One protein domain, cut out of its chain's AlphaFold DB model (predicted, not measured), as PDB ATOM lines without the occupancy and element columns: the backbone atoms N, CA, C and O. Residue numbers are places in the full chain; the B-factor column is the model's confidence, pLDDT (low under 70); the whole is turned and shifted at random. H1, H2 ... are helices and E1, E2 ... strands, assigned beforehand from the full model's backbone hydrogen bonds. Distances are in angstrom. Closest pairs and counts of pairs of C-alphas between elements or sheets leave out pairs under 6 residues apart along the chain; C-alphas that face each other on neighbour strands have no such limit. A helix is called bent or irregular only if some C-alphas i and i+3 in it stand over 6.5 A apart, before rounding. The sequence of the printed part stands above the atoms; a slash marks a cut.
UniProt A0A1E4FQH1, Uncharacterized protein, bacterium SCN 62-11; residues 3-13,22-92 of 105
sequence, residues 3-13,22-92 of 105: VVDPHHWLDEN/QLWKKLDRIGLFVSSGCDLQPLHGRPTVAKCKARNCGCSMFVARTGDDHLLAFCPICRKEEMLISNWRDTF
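Overview. This is residues 3 to 13 and 22 to 92 of the 105 residues of an uncharacterized protein of bacterium SCN 62-11 (UniProt A0A1E4FQH1). A strongly twisted meander of four strands, each the antiparallel neighbour of the one before, has helix H1 packed on one face by residues 28 to 37, making two layers. The 82 printed residues run H1, E1, E2, E3, E4, class mixed, with under half in named elements; the sheet's order is E1 - E2 - E3 - E4. The whole is compact, radius of gyration of the C-alphas 12.3 A, spanning 39 by 32 by 18 A.

Along the chain. H1, residues 22 to 37, begins at C-alpha (33.146, 27.772, -42.319) and is 24.3 A long; it is only just irregular, C-alphas 22 and 25 being 6.9 A apart. E1 is residues 45 to 51, 15.7 A; E2, 60 to 65, 16.7 A; E3, 71 to 74, 9.8 A; E4, 81 to 85, 11.4 A, ending at C-alpha (21.475, 29.881, -27.124).

Arrangement. Within hydrogen-bond range are N 48 and O 61 in hairpin E1-E2, 2.8 A, N 64 and O 72 in E2-E3, 2.9 A, and N 73 and O 83 in E3-E4, 2.8 A. H1 is on the sheet; its closest C-alphas to E1 are Ser 36 and Thr 48, 6.0 A. In H1, 10 of 12 O i to N i+4 pairs are within range.

Size, cuts and confidence. Residues 14 to 21 are not printed, a gap of 18.5 A between C-alphas 13 and 22. No link between named elements is long. No printed residue is under 70 in pLDDT.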
ATOM      1  N   VAL A   3      19.288  33.578 -32.887       97.31
ATOM      2  CA  VAL A   3      18.760  32.483 -32.056       97.31
ATOM      3  C   VAL A   3      19.388  31.178 -32.533       97.31
ATOM      4  O   VAL A   3      19.441  30.937 -33.740       97.31
ATOM      5  N   VAL A   4      19.927  30.390 -31.606       96.50
ATOM      6  CA  VAL A   4      20.758  29.221 -31.903       96.50
ATOM      7  C   VAL A   4      20.398  28.047 -31.018       96.50
ATOM      8  O   VAL A   4      20.352  28.181 -29.801       96.50
ATOM      9  N   ASP A   5      20.274  26.895 -31.661       97.50
ATOM     10  CA  ASP A   5      20.488  25.586 -31.061       97.50
ATOM     11  C   ASP A   5      21.830  25.058 -31.610       97.50
ATOM     12  O   ASP A   5      21.960  24.942 -32.837       97.50
ATOM     13  N   PRO A   6      22.854  24.820 -30.765       96.88
ATOM     14  CA  PRO A   6      24.158  24.349 -31.221       96.88
ATOM     15  C   PRO A   6      24.098  23.022 -31.983       96.88
ATOM     16  O   PRO A   6      24.855  22.857 -32.939       96.88
ATOM     17  N   HIS A   7      23.176  22.123 -31.628       96.00
ATOM     18  CA  HIS A   7      23.054  20.791 -32.235       96.00
ATOM     19  C   HIS A   7      22.724  20.839 -33.724       96.00
ATOM     20  O   HIS A   7      23.093  19.942 -34.470       96.00
ATOM     21  N   HIS A   8      22.114  21.925 -34.205       95.62
ATOM     22  CA  HIS A   8      21.883  22.116 -35.640       95.62
ATOM     23  C   HIS A   8      23.169  22.329 -36.453       95.62
ATOM     24  O   HIS A   8      23.121  22.283 -37.684       95.62
ATOM     25  N   TRP A   9      24.290  22.649 -35.800       95.31
ATOM     26  CA  TRP A   9      25.578  22.921 -36.447       95.31
ATOM     27  C   TRP A   9      26.698  21.979 -36.011       95.31
ATOM     28  O   TRP A   9      27.781  22.056 -36.592       95.31
ATOM     29  N   LEU A  10      26.457  21.139 -35.008       95.69
ATOM     30  CA  LEU A  10      27.344  20.046 -34.634       95.69
ATOM     31  C   LEU A  10      27.074  18.827 -35.530       95.69
ATOM     32  O   LEU A  10      26.051  18.759 -36.215       95.69
ATOM     33  N   ASP A  11      28.023  17.898 -35.573       94.94
ATOM     34  CA  ASP A  11      27.825  16.607 -36.225       94.94
ATOM     35  C   ASP A  11      26.978  15.651 -35.365       94.94
ATOM     36  O   ASP A  11      26.555  15.977 -34.255       94.94
ATOM     37  N   GLU A  12      26.722  14.450 -35.884       92.12
ATOM     38  CA  GLU A  12      25.924  13.414 -35.213       92.12
ATOM     39  C   GLU A  12      26.485  12.952 -33.858       92.12
ATOM     40  O   GLU A  12      25.750  12.389 -33.051       92.12
ATOM     41  N   ASN A  13      27.769  13.206 -33.598       92.38
ATOM     42  CA  ASN A  13      28.447  12.866 -32.353       92.38
ATOM     43  C   ASN A  13      28.554  14.075 -31.406       92.38
ATOM     44  O   ASN A  13      29.168  13.968 -30.345       92.38
ATOM     45  N   GLN A  22      33.650  26.400 -42.430       93.62
ATOM     46  CA  GLN A  22      33.146  27.772 -42.319       93.62
ATOM     47  C   GLN A  22      32.337  28.030 -41.036       93.62
ATOM     48  O   GLN A  22      32.234  29.180 -40.599       93.62
ATOM     49  N   LEU A  23      31.761  26.986 -40.426       93.56
ATOM     50  CA  LEU A  23      30.980  27.093 -39.195       93.56
ATOM     51  C   LEU A  23      31.855  27.177 -37.942       93.56
ATOM     52  O   LEU A  23      31.386  27.677 -36.923       93.56
ATOM     53  N   TRP A  24      33.129  26.784 -38.014       95.31
ATOM     54  CA  TRP A  24      33.995  26.654 -36.840       95.31
ATOM     55  C   TRP A  24      34.127  27.957 -36.057       95.31
ATOM     56  O   TRP A  24      33.861  27.985 -34.866       95.31
ATOM     57  N   LYS A  25      34.363  29.088 -36.735       93.88
ATOM     58  CA  LYS A  25      34.438  30.408 -36.071       93.88
ATOM     59  C   LYS A  25      33.161  30.785 -35.315       93.88
ATOM     60  O   LYS A  25      33.182  31.619 -34.408       93.88
ATOM     61  N   LYS A  26      32.021  30.257 -35.757       94.44
ATOM     62  CA  LYS A  26      30.714  30.484 -35.144       94.44
ATOM     63  C   LYS A  26      30.531  29.565 -33.940       94.44
ATOM     64  O   LYS A  26      30.129  30.060 -32.892       94.44
ATOM     65  N   LEU A  27      30.885  28.290 -34.094       96.75
ATOM     66  CA  LEU A  27      30.885  27.276 -33.041       96.75
ATOM     67  C   LEU A  27      31.854  27.641 -31.910       96.75
ATOM     68  O   LEU A  27      31.426  27.676 -30.768       96.75
ATOM     69  N   ASP A  28      33.077  28.091 -32.211       96.00
ATOM     70  CA  ASP A  28      34.038  28.589 -31.210       96.00
ATOM     71  C   ASP A  28      33.419  29.684 -30.348       96.00
ATOM     72  O   ASP A  28      33.575  29.740 -29.129       96.00
ATOM     73  N   ARG A  29      32.681  30.586 -30.997       96.69
ATOM     74  CA  ARG A  29      32.049  31.699 -30.307       96.69
ATOM     75  C   ARG A  29      30.865  31.259 -29.452       96.69
ATOM     76  O   ARG A  29      30.696  31.817 -28.372       96.69
ATOM     77  N   ILE A  30      30.075  30.294 -29.921       97.31
ATOM     78  CA  ILE A  30      29.031  29.647 -29.117       97.31
ATOM     79  C   ILE A  30      29.674  28.985 -27.902       97.31
ATOM     80  O   ILE A  30      29.287  29.302 -26.782       97.31
ATOM     81  N   GLY A  31      30.703  28.166 -28.115       96.31
ATOM     82  CA  GLY A  31      31.430  27.466 -27.066       96.31
ATOM     83  C   GLY A  31      31.953  28.393 -25.984       96.31
ATOM     84  O   GLY A  31      31.701  28.163 -24.809       96.31
ATOM     85  N   LEU A  32      32.559  29.525 -26.353       96.25
ATOM     86  CA  LEU A  32      32.993  30.527 -25.376       96.25
ATOM     87  C   LEU A  32      31.851  31.038 -24.487       96.25
ATOM     88  O   LEU A  32      32.057  31.254 -23.290       96.25
ATOM     89  N   PHE A  33      30.664  31.261 -25.052       97.50
ATOM     90  CA  PHE A  33      29.498  31.692 -24.282       97.50
ATOM     91  C   PHE A  33      28.934  30.558 -23.426       97.50
ATOM     92  O   PHE A  33      28.641  30.796 -22.255       97.50
ATOM     93  N   VAL A  34      28.847  29.342 -23.972       97.31
ATOM     94  CA  VAL A  34      28.382  28.148 -23.256       97.31
ATOM     95  C   VAL A  34      29.301  27.839 -22.086       97.31
ATOM     96  O   VAL A  34      28.849  27.874 -20.948       97.31
ATOM     97  N   SER A  35      30.599  27.661 -22.317       95.69
ATOM     98  CA  SER A  35      31.564  27.384 -21.252       95.69
ATOM     99  C   SER A  35      31.628  28.510 -20.224       95.69
ATOM    100  O   SER A  35      31.866  28.253 -19.054       95.69
ATOM    101  N   SER A  36      31.394  29.771 -20.604       95.44
ATOM    102  CA  SER A  36      31.331  30.861 -19.620       95.44
ATOM    103  C   SER A  36      30.043  30.844 -18.791       95.44
ATOM    104  O   SER A  36      30.058  31.331 -17.660       95.44
ATOM    105  N   GLY A  37      28.943  30.347 -19.359       95.50
ATOM    106  CA  GLY A  37      27.607  30.416 -18.780       95.50
ATOM    107  C   GLY A  37      27.070  29.115 -18.188       95.50
ATOM    108  O   GLY A  37      26.035  29.165 -17.527       95.50
ATOM    109  N   CYS A  38      27.737  27.978 -18.392       94.81
ATOM    110  CA  CYS A  38      27.171  26.658 -18.104       94.81
ATOM    111  C   CYS A  38      26.853  26.411 -16.620       94.81
ATOM    112  O   CYS A  38      25.920  25.682 -16.297       94.81
ATOM    113  N   ASP A  39      27.578  27.072 -15.720       93.25
ATOM    114  CA  ASP A  39      27.438  26.995 -14.264       93.25
ATOM    115  C   ASP A  39      26.661  28.182 -13.666       93.25
ATOM    116  O   ASP A  39      26.558  28.328 -12.447       93.25
ATOM    117  N   LEU A  40      26.125  29.080 -14.499       95.06
ATOM    118  CA  LEU A  40      25.300  30.182 -14.014       95.06
ATOM    119  C   LEU A  40      23.987  29.663 -13.426       95.06
ATOM    120  O   LEU A  40      23.311  28.811 -14.005       95.06
ATOM    121  N   GLN A  41      23.583  30.251 -12.303       95.44
ATOM    122  CA  GLN A  41      22.215  30.138 -11.806       95.44
ATOM    123  C   GLN A  41      21.253  30.921 -12.720       95.44
ATOM    124  O   GLN A  41      21.682  31.871 -13.386       95.44
ATOM    125  N   PRO A  42      19.956  30.568 -12.768       96.75
ATOM    126  CA  PRO A  42      18.966  31.343 -13.511       96.75
ATOM    127  C   PRO A  42      18.998  32.828 -13.129       96.75
ATOM    128  O   PRO A  42      19.178  33.167 -11.960       96.75
ATOM    129  N   LEU A  43      18.832  33.710 -14.116       96.31
ATOM    130  CA  LEU A  43      18.862  35.176 -13.985       96.31
ATOM    131  C   LEU A  43      20.208  35.774 -13.534       96.31
ATOM    132  O   LEU A  43      20.274  36.955 -13.197       96.31
ATOM    133  N   HIS A  44      21.291  34.994 -13.566       97.31
ATOM    134  CA  HIS A  44      22.644  35.478 -13.293       97.31
ATOM    135  C   HIS A  44      23.455  35.574 -14.582       97.31
ATOM    136  O   HIS A  44      23.210  34.853 -15.550       97.31
ATOM    137  N   GLY A  45      24.458  36.451 -14.590       96.38
ATOM    138  CA  GLY A  45      25.368  36.609 -15.716       96.38
ATOM    139  C   GLY A  45      26.784  36.956 -15.290       96.38
ATOM    140  O   GLY A  45      27.023  37.372 -14.158       96.38
ATOM    141  N   ARG A  46      27.735  36.769 -16.207       97.06
ATOM    142  CA  ARG A  46      29.152  37.079 -15.991       97.06
ATOM    143  C   ARG A  46      29.835  37.545 -17.283       97.06
ATOM    144  O   ARG A  46      29.356  37.224 -18.376       97.06
ATOM    145  N   PRO A  47      30.947  38.295 -17.190       97.25
ATOM    146  CA  PRO A  47      31.777  38.594 -18.351       97.25
ATOM    147  C   PRO A  47      32.401  37.321 -18.939       97.25
ATOM    148  O   PRO A  47      32.663  36.347 -18.238       97.25
ATOM    149  N   THR A  48      32.693  37.371 -20.233       96.00
ATOM    150  CA  THR A  48      33.363  36.317 -21.004       96.00
ATOM    151  C   THR A  48      34.669  36.848 -21.600       96.00
ATOM    152  O   THR A  48      34.905  38.060 -21.656       96.00
ATOM    153  N   VAL A  49      35.521  35.952 -22.100       94.38
ATOM    154  CA  VAL A  49      36.726  36.345 -22.856       94.38
ATOM    155  C   VAL A  49      36.406  36.821 -24.279       94.38
ATOM    156  O   VAL A  49      37.223  37.498 -24.906       94.38
ATOM    157  N   ALA A  50      35.207  36.524 -24.793       95.69
ATOM    158  CA  ALA A  50      34.784  36.959 -26.115       95.69
ATOM    159  C   ALA A  50      34.642  38.486 -26.165       95.69
ATOM    160  O   ALA A  50      34.018  39.104 -25.305       95.69
ATOM    161  N   LYS A  51      35.194  39.114 -27.206       96.81
ATOM    162  CA  LYS A  51      35.109  40.568 -27.408       96.81
ATOM    163  C   LYS A  51      33.912  40.964 -28.262       96.81
ATOM    164  O   LYS A  51      33.492  40.213 -29.148       96.81
ATOM    165  N   CYS A  52      33.370  42.152 -28.007       97.38
ATOM    166  CA  CYS A  52      32.326  42.751 -28.825       97.38
ATOM    167  C   CYS A  52      32.825  42.981 -30.257       97.38
ATOM    168  O   CYS A  52      33.919  43.495 -30.469       97.38
ATOM    169  N   LYS A  53      31.993  42.628 -31.243       93.94
ATOM    170  CA  LYS A  53      32.287  42.795 -32.677       93.94
ATOM    171  C   LYS A  53      32.020  44.212 -33.202       93.94
ATOM    172  O   LYS A  53      32.317  44.496 -34.358       93.94
ATOM    173  N   ALA A  54      31.415  45.088 -32.397       94.62
ATOM    174  CA  ALA A  54      31.171  46.468 -32.800       94.62
ATOM    175  C   ALA A  54      32.496  47.235 -32.909       94.62
ATOM    176  O   ALA A  54      33.344  47.164 -32.014       94.62
ATOM    177  N   ARG A  55      32.657  47.996 -33.998       93.19
ATOM    178  CA  ARG A  55      33.826  48.856 -34.216       93.19
ATOM    179  C   ARG A  55      33.994  49.808 -33.023       93.19
ATOM    180  O   ARG A  55      33.018  50.402 -32.578       93.19
ATOM    181  N   ASN A  56      35.223  49.937 -32.523       93.25
ATOM    182  CA  ASN A  56      35.612  50.784 -31.384       93.25
ATOM    183  C   ASN A  56      35.015  50.416 -30.008       93.25
ATOM    184  O   ASN A  56      35.236  51.158 -29.058       93.25
ATOM    185  N   CYS A  57      34.297  49.295 -29.852       95.00
ATOM    186  CA  CYS A  57      33.835  48.875 -28.524       95.00
ATOM    187  C   CYS A  57      34.929  48.124 -27.756       95.00
ATOM    188  O   CYS A  57      35.282  48.516 -26.649       95.00
ATOM    189  N   GLY A  58      35.438  47.016 -28.312       91.44
ATOM    190  CA  GLY A  58      36.487  46.192 -27.687       91.44
ATOM    191  C   GLY A  58      36.137  45.585 -26.317       91.44
ATOM    192  O   GLY A  58      36.952  44.866 -25.739       91.44
ATOM    193  N   CYS A  59      34.939  45.845 -25.788       96.56
ATOM    194  CA  CYS A  59      34.498  45.377 -24.482       96.56
ATOM    195  C   CYS A  59      34.350  43.852 -24.472       96.56
ATOM    196  O   CYS A  59      34.014  43.239 -25.490       96.56
ATOM    197  N   SER A  60      34.576  43.242 -23.312       97.50
ATOM    198  CA  SER A  60      34.193  41.852 -23.088       97.50
ATOM    199  C   SER A  60      32.674  41.701 -23.161       97.50
ATOM    200  O   SER A  60      31.915  42.498 -22.609       97.50
ATOM    201  N   MET A  61      32.231  40.671 -23.866       98.19
ATOM    202  CA  MET A  61      30.833  40.268 -23.918       98.19
ATOM    203  C   MET A  61      30.438  39.648 -22.583       98.19
ATOM    204  O   MET A  61      31.260  39.010 -21.929       98.19
ATOM    205  N   PHE A  62      29.180  39.813 -22.201       98.38
ATOM    206  CA  PHE A  62      28.572  39.144 -21.061       98.38
ATOM    207  C   PHE A  62      27.708  37.994 -21.560       98.38
ATOM    208  O   PHE A  62      27.137  38.069 -22.649       98.38
ATOM    209  N   VAL A  63      27.612  36.950 -20.745       98.38
ATOM    210  CA  VAL A  63      26.616  35.893 -20.899       98.38
ATOM    211  C   VAL A  63      25.749  35.867 -19.649       98.38
ATOM    212  O   VAL A  63      26.268  35.977 -18.538       98.38
ATOM    213  N   ALA A  64      24.438  35.760 -19.825       98.25
ATOM    214  CA  ALA A  64      23.482  35.596 -18.741       98.25
ATOM    215  C   ALA A  64      22.585  34.397 -19.009       98.25
ATOM    216  O   ALA A  64      22.187  34.164 -20.149       98.25
ATOM    217  N   ARG A  65      22.247  33.657 -17.957       98.38
ATOM    218  CA  ARG A  65      21.266  32.584 -18.035       98.38
ATOM    219  C   ARG A  65      19.873  33.153 -17.802       98.38
ATOM    220  O   ARG A  65      19.639  33.825 -16.800       98.38
ATOM    221  N   THR A  66      18.952  32.915 -18.725       97.69
ATOM    222  CA  THR A  66      17.565  33.385 -18.614       97.69
ATOM    223  C   THR A  66      16.761  32.513 -17.643       97.69
ATOM    224  O   THR A  66      17.238  31.471 -17.191       97.69
ATOM    225  N   GLY A  67      15.524  32.919 -17.331       96.25
ATOM    226  CA  GLY A  67      14.586  32.081 -16.571       96.25
ATOM    227  C   GLY A  67      14.254  30.773 -17.298       96.25
ATOM    228  O   GLY A  67      14.270  29.714 -16.683       96.25
ATOM    229  N   ASP A  68      14.091  30.841 -18.623       95.62
ATOM    230  CA  ASP A  68      13.781  29.688 -19.487       95.62
ATOM    231  C   ASP A  68      15.017  28.874 -19.904       95.62
ATOM    232  O   ASP A  68      15.038  28.247 -20.955       95.62
ATOM    233  N   ASP A  69      16.083  28.924 -19.105       95.38
ATOM    234  CA  ASP A  69      17.290  28.110 -19.295       95.38
ATOM    235  C   ASP A  69      18.094  28.348 -20.590       95.38
ATOM    236  O   ASP A  69      18.941  27.540 -20.966       95.38
ATOM    237  N   HIS A  70      17.907  29.492 -21.245       98.25
ATOM    238  CA  HIS A  70      18.744  29.930 -22.360       98.25
ATOM    239  C   HIS A  70      19.991  30.675 -21.871       98.25
ATOM    240  O   HIS A  70      19.997  31.255 -20.784       98.25
ATOM    241  N   LEU A  71      21.027  30.742 -22.709       98.50
ATOM    242  CA  LEU A  71      22.147  31.667 -22.522       98.50
ATOM    243  C   LEU A  71      22.016  32.855 -23.477       98.50
ATOM    244  O   LEU A  71      22.060  32.702 -24.696       98.50
ATOM    245  N   LEU A  72      21.886  34.055 -22.919       98.62
ATOM    246  CA  LEU A  72      21.873  35.315 -23.651       98.62
ATOM    247  C   LEU A  72      23.269  35.942 -23.627       98.62
ATOM    248  O   LEU A  72      23.757  36.352 -22.575       98.62
ATOM    249  N   ALA A  73      23.895  36.064 -24.796       98.50
ATOM    250  CA  ALA A  73      25.167  36.748 -24.981       98.50
ATOM    251  C   ALA A  73      24.950  38.180 -25.485       98.50
ATOM    252  O   ALA A  73      24.340  38.399 -26.535       98.50
ATOM    253  N   PHE A  74      25.490  39.170 -24.777       98.38
ATOM    254  CA  PHE A  74      25.285  40.585 -25.092       98.38
ATOM    255  C   PHE A  74      26.486  41.454 -24.709       98.38
ATOM    256  O   PHE A  74      27.328  41.088 -23.892       98.38
ATOM    257  N   CYS A  75      26.591  42.628 -25.328       98.19
ATOM    258  CA  CYS A  75      27.574  43.629 -24.930       98.19
ATOM    259  C   CYS A  75      26.948  44.586 -23.908       98.19
ATOM    260  O   CYS A  75      25.956  45.233 -24.254       98.19
ATOM    261  N   PRO A  76      27.525  44.765 -22.705       96.50
ATOM    262  CA  PRO A  76      26.960  45.673 -21.704       96.50
ATOM    263  C   PRO A  76      27.094  47.151 -22.105       96.50
ATOM    264  O   PRO A  76      26.266  47.969 -21.723       96.50
ATOM    265  N   ILE A  77      28.104  47.496 -22.913       97.06
ATOM    266  CA  ILE A  77      28.364  48.876 -23.351       97.06
ATOM    267  C   ILE A  77      27.489  49.247 -24.548       97.06
ATOM    268  O   ILE A  77      26.768  50.239 -24.519       97.06
ATOM    269  N   CYS A  78      27.509  48.430 -25.606       97.31
ATOM    270  CA  CYS A  78      26.682  48.677 -26.788       97.31
ATOM    271  C   CYS A  78      25.203  48.335 -26.569       97.31
ATOM    272  O   CYS A  78      24.388  48.667 -27.426       97.31
ATOM    273  N   ARG A  79      24.865  47.623 -25.483       95.00
ATOM    274  CA  ARG A  79      23.529  47.066 -25.201       95.00
ATOM    275  C   ARG A  79      22.962  46.228 -26.352       95.00
ATOM    276  O   ARG A  79      21.755  46.140 -26.539       95.00
ATOM    277  N   LYS A  80      23.849  45.627 -27.150       96.31
ATOM    278  CA  LYS A  80      23.485  44.796 -28.297       96.31
ATOM    279  C   LYS A  80      23.559  43.329 -27.910       96.31
ATOM    280  O   LYS A  80      24.621  42.845 -27.514       96.31
ATOM    281  N   GLU A  81      22.450  42.638 -28.107       97.81
ATOM    282  CA  GLU A  81      22.352  41.187 -28.011       97.81
ATOM    283  C   GLU A  81      22.963  40.539 -29.254       97.81
ATOM    284  O   GLU A  81      22.629  40.871 -30.402       97.81
ATOM    285  N   GLU A  82      23.881  39.609 -29.023       97.75
ATOM    286  CA  GLU A  82      24.533  38.862 -30.082       97.75
ATOM    287  C   GLU A  82      23.823  37.538 -30.343       97.75
ATOM    288  O   GLU A  82      23.420  37.299 -31.484       97.75
ATOM    289  N   MET A  83      23.645  36.712 -29.309       97.81
ATOM    290  CA  MET A  83      23.083  35.366 -29.432       97.81
ATOM    291  C   MET A  83      22.169  35.017 -28.261       97.81
ATOM    292  O   MET A  83      22.469  35.385 -27.128       97.81
ATOM    293  N   LEU A  84      21.112  34.263 -28.547       98.56
ATOM    294  CA  LEU A  84      20.327  33.517 -27.570       98.56
ATOM    295  C   LEU A  84      20.502  32.028 -27.882       98.56
ATOM    296  O   LEU A  84      20.191  31.605 -28.996       98.56
ATOM    297  N   ILE A  85      21.051  31.272 -26.936       98.50
ATOM    298  CA  ILE A  85      21.475  29.881 -27.124       98.50
ATOM    299  C   ILE A  85      20.557  28.965 -26.306       98.50
ATOM    300  O   ILE A  85      20.487  29.102 -25.082       98.50
ATOM    301  N   SER A  86      19.873  28.041 -26.977       98.12
ATOM    302  CA  SER A  86      19.074  26.953 -26.397       98.12
ATOM    303  C   SER A  86      19.823  25.625 -26.436       98.12
ATOM    304  O   SER A  86      20.864  25.544 -27.076       98.12
ATOM    305  N   ASN A  87      19.303  24.608 -25.735       96.88
ATOM    306  CA  ASN A  87      19.790  23.219 -25.787       96.88
ATOM    307  C   ASN A  87      21.324  23.104 -25.701       96.88
ATOM    308  O   ASN A  87      21.969  22.444 -26.502       96.88
ATOM    309  N   TRP A  88      21.928  23.843 -24.766       96.00
ATOM    310  CA  TRP A  88      23.387  23.946 -24.643       96.00
ATOM    311  C   TRP A  88      23.977  22.989 -23.605       96.00
ATOM    312  O   TRP A  88      25.192  22.811 -23.558       96.00
ATOM    313  N   ARG A  89      23.148  22.424 -22.722       94.38
ATOM    314  CA  ARG A  89      23.603  21.681 -21.534       94.38
ATOM    315  C   ARG A  89      24.320  20.381 -21.851       94.38
ATOM    316  O   ARG A  89      25.205  19.993 -21.106       94.38
ATOM    317  N   ASP A  90      23.885  19.730 -22.911       91.81
ATOM    318  CA  ASP A  90      24.349  18.448 -23.429       91.81
ATOM    319  C   ASP A  90      25.412  18.624 -24.524       91.81
ATOM    320  O   ASP A  90      25.713  17.702 -25.273       91.81
ATOM    321  N   THR A  91      25.989  19.824 -24.633       95.00
ATOM    322  CA  THR A  91      27.141  20.066 -25.502       95.00
ATOM    323  C   THR A  91      28.437  19.840 -24.732       95.00
ATOM    324  O   THR A  91      28.542  20.198 -23.557       95.00
ATOM    325  N   PHE A  92      29.476  19.351 -25.412       92.75
ATOM    326  CA  PHE A  92      30.793  19.127 -24.798       92.75
ATOM    327  C   PHE A  92      31.381  20.398 -24.155       92.75
ATOM    328  O   PHE A  92      32.105  20.308 -23.170       92.75
TER     329      PHE A  92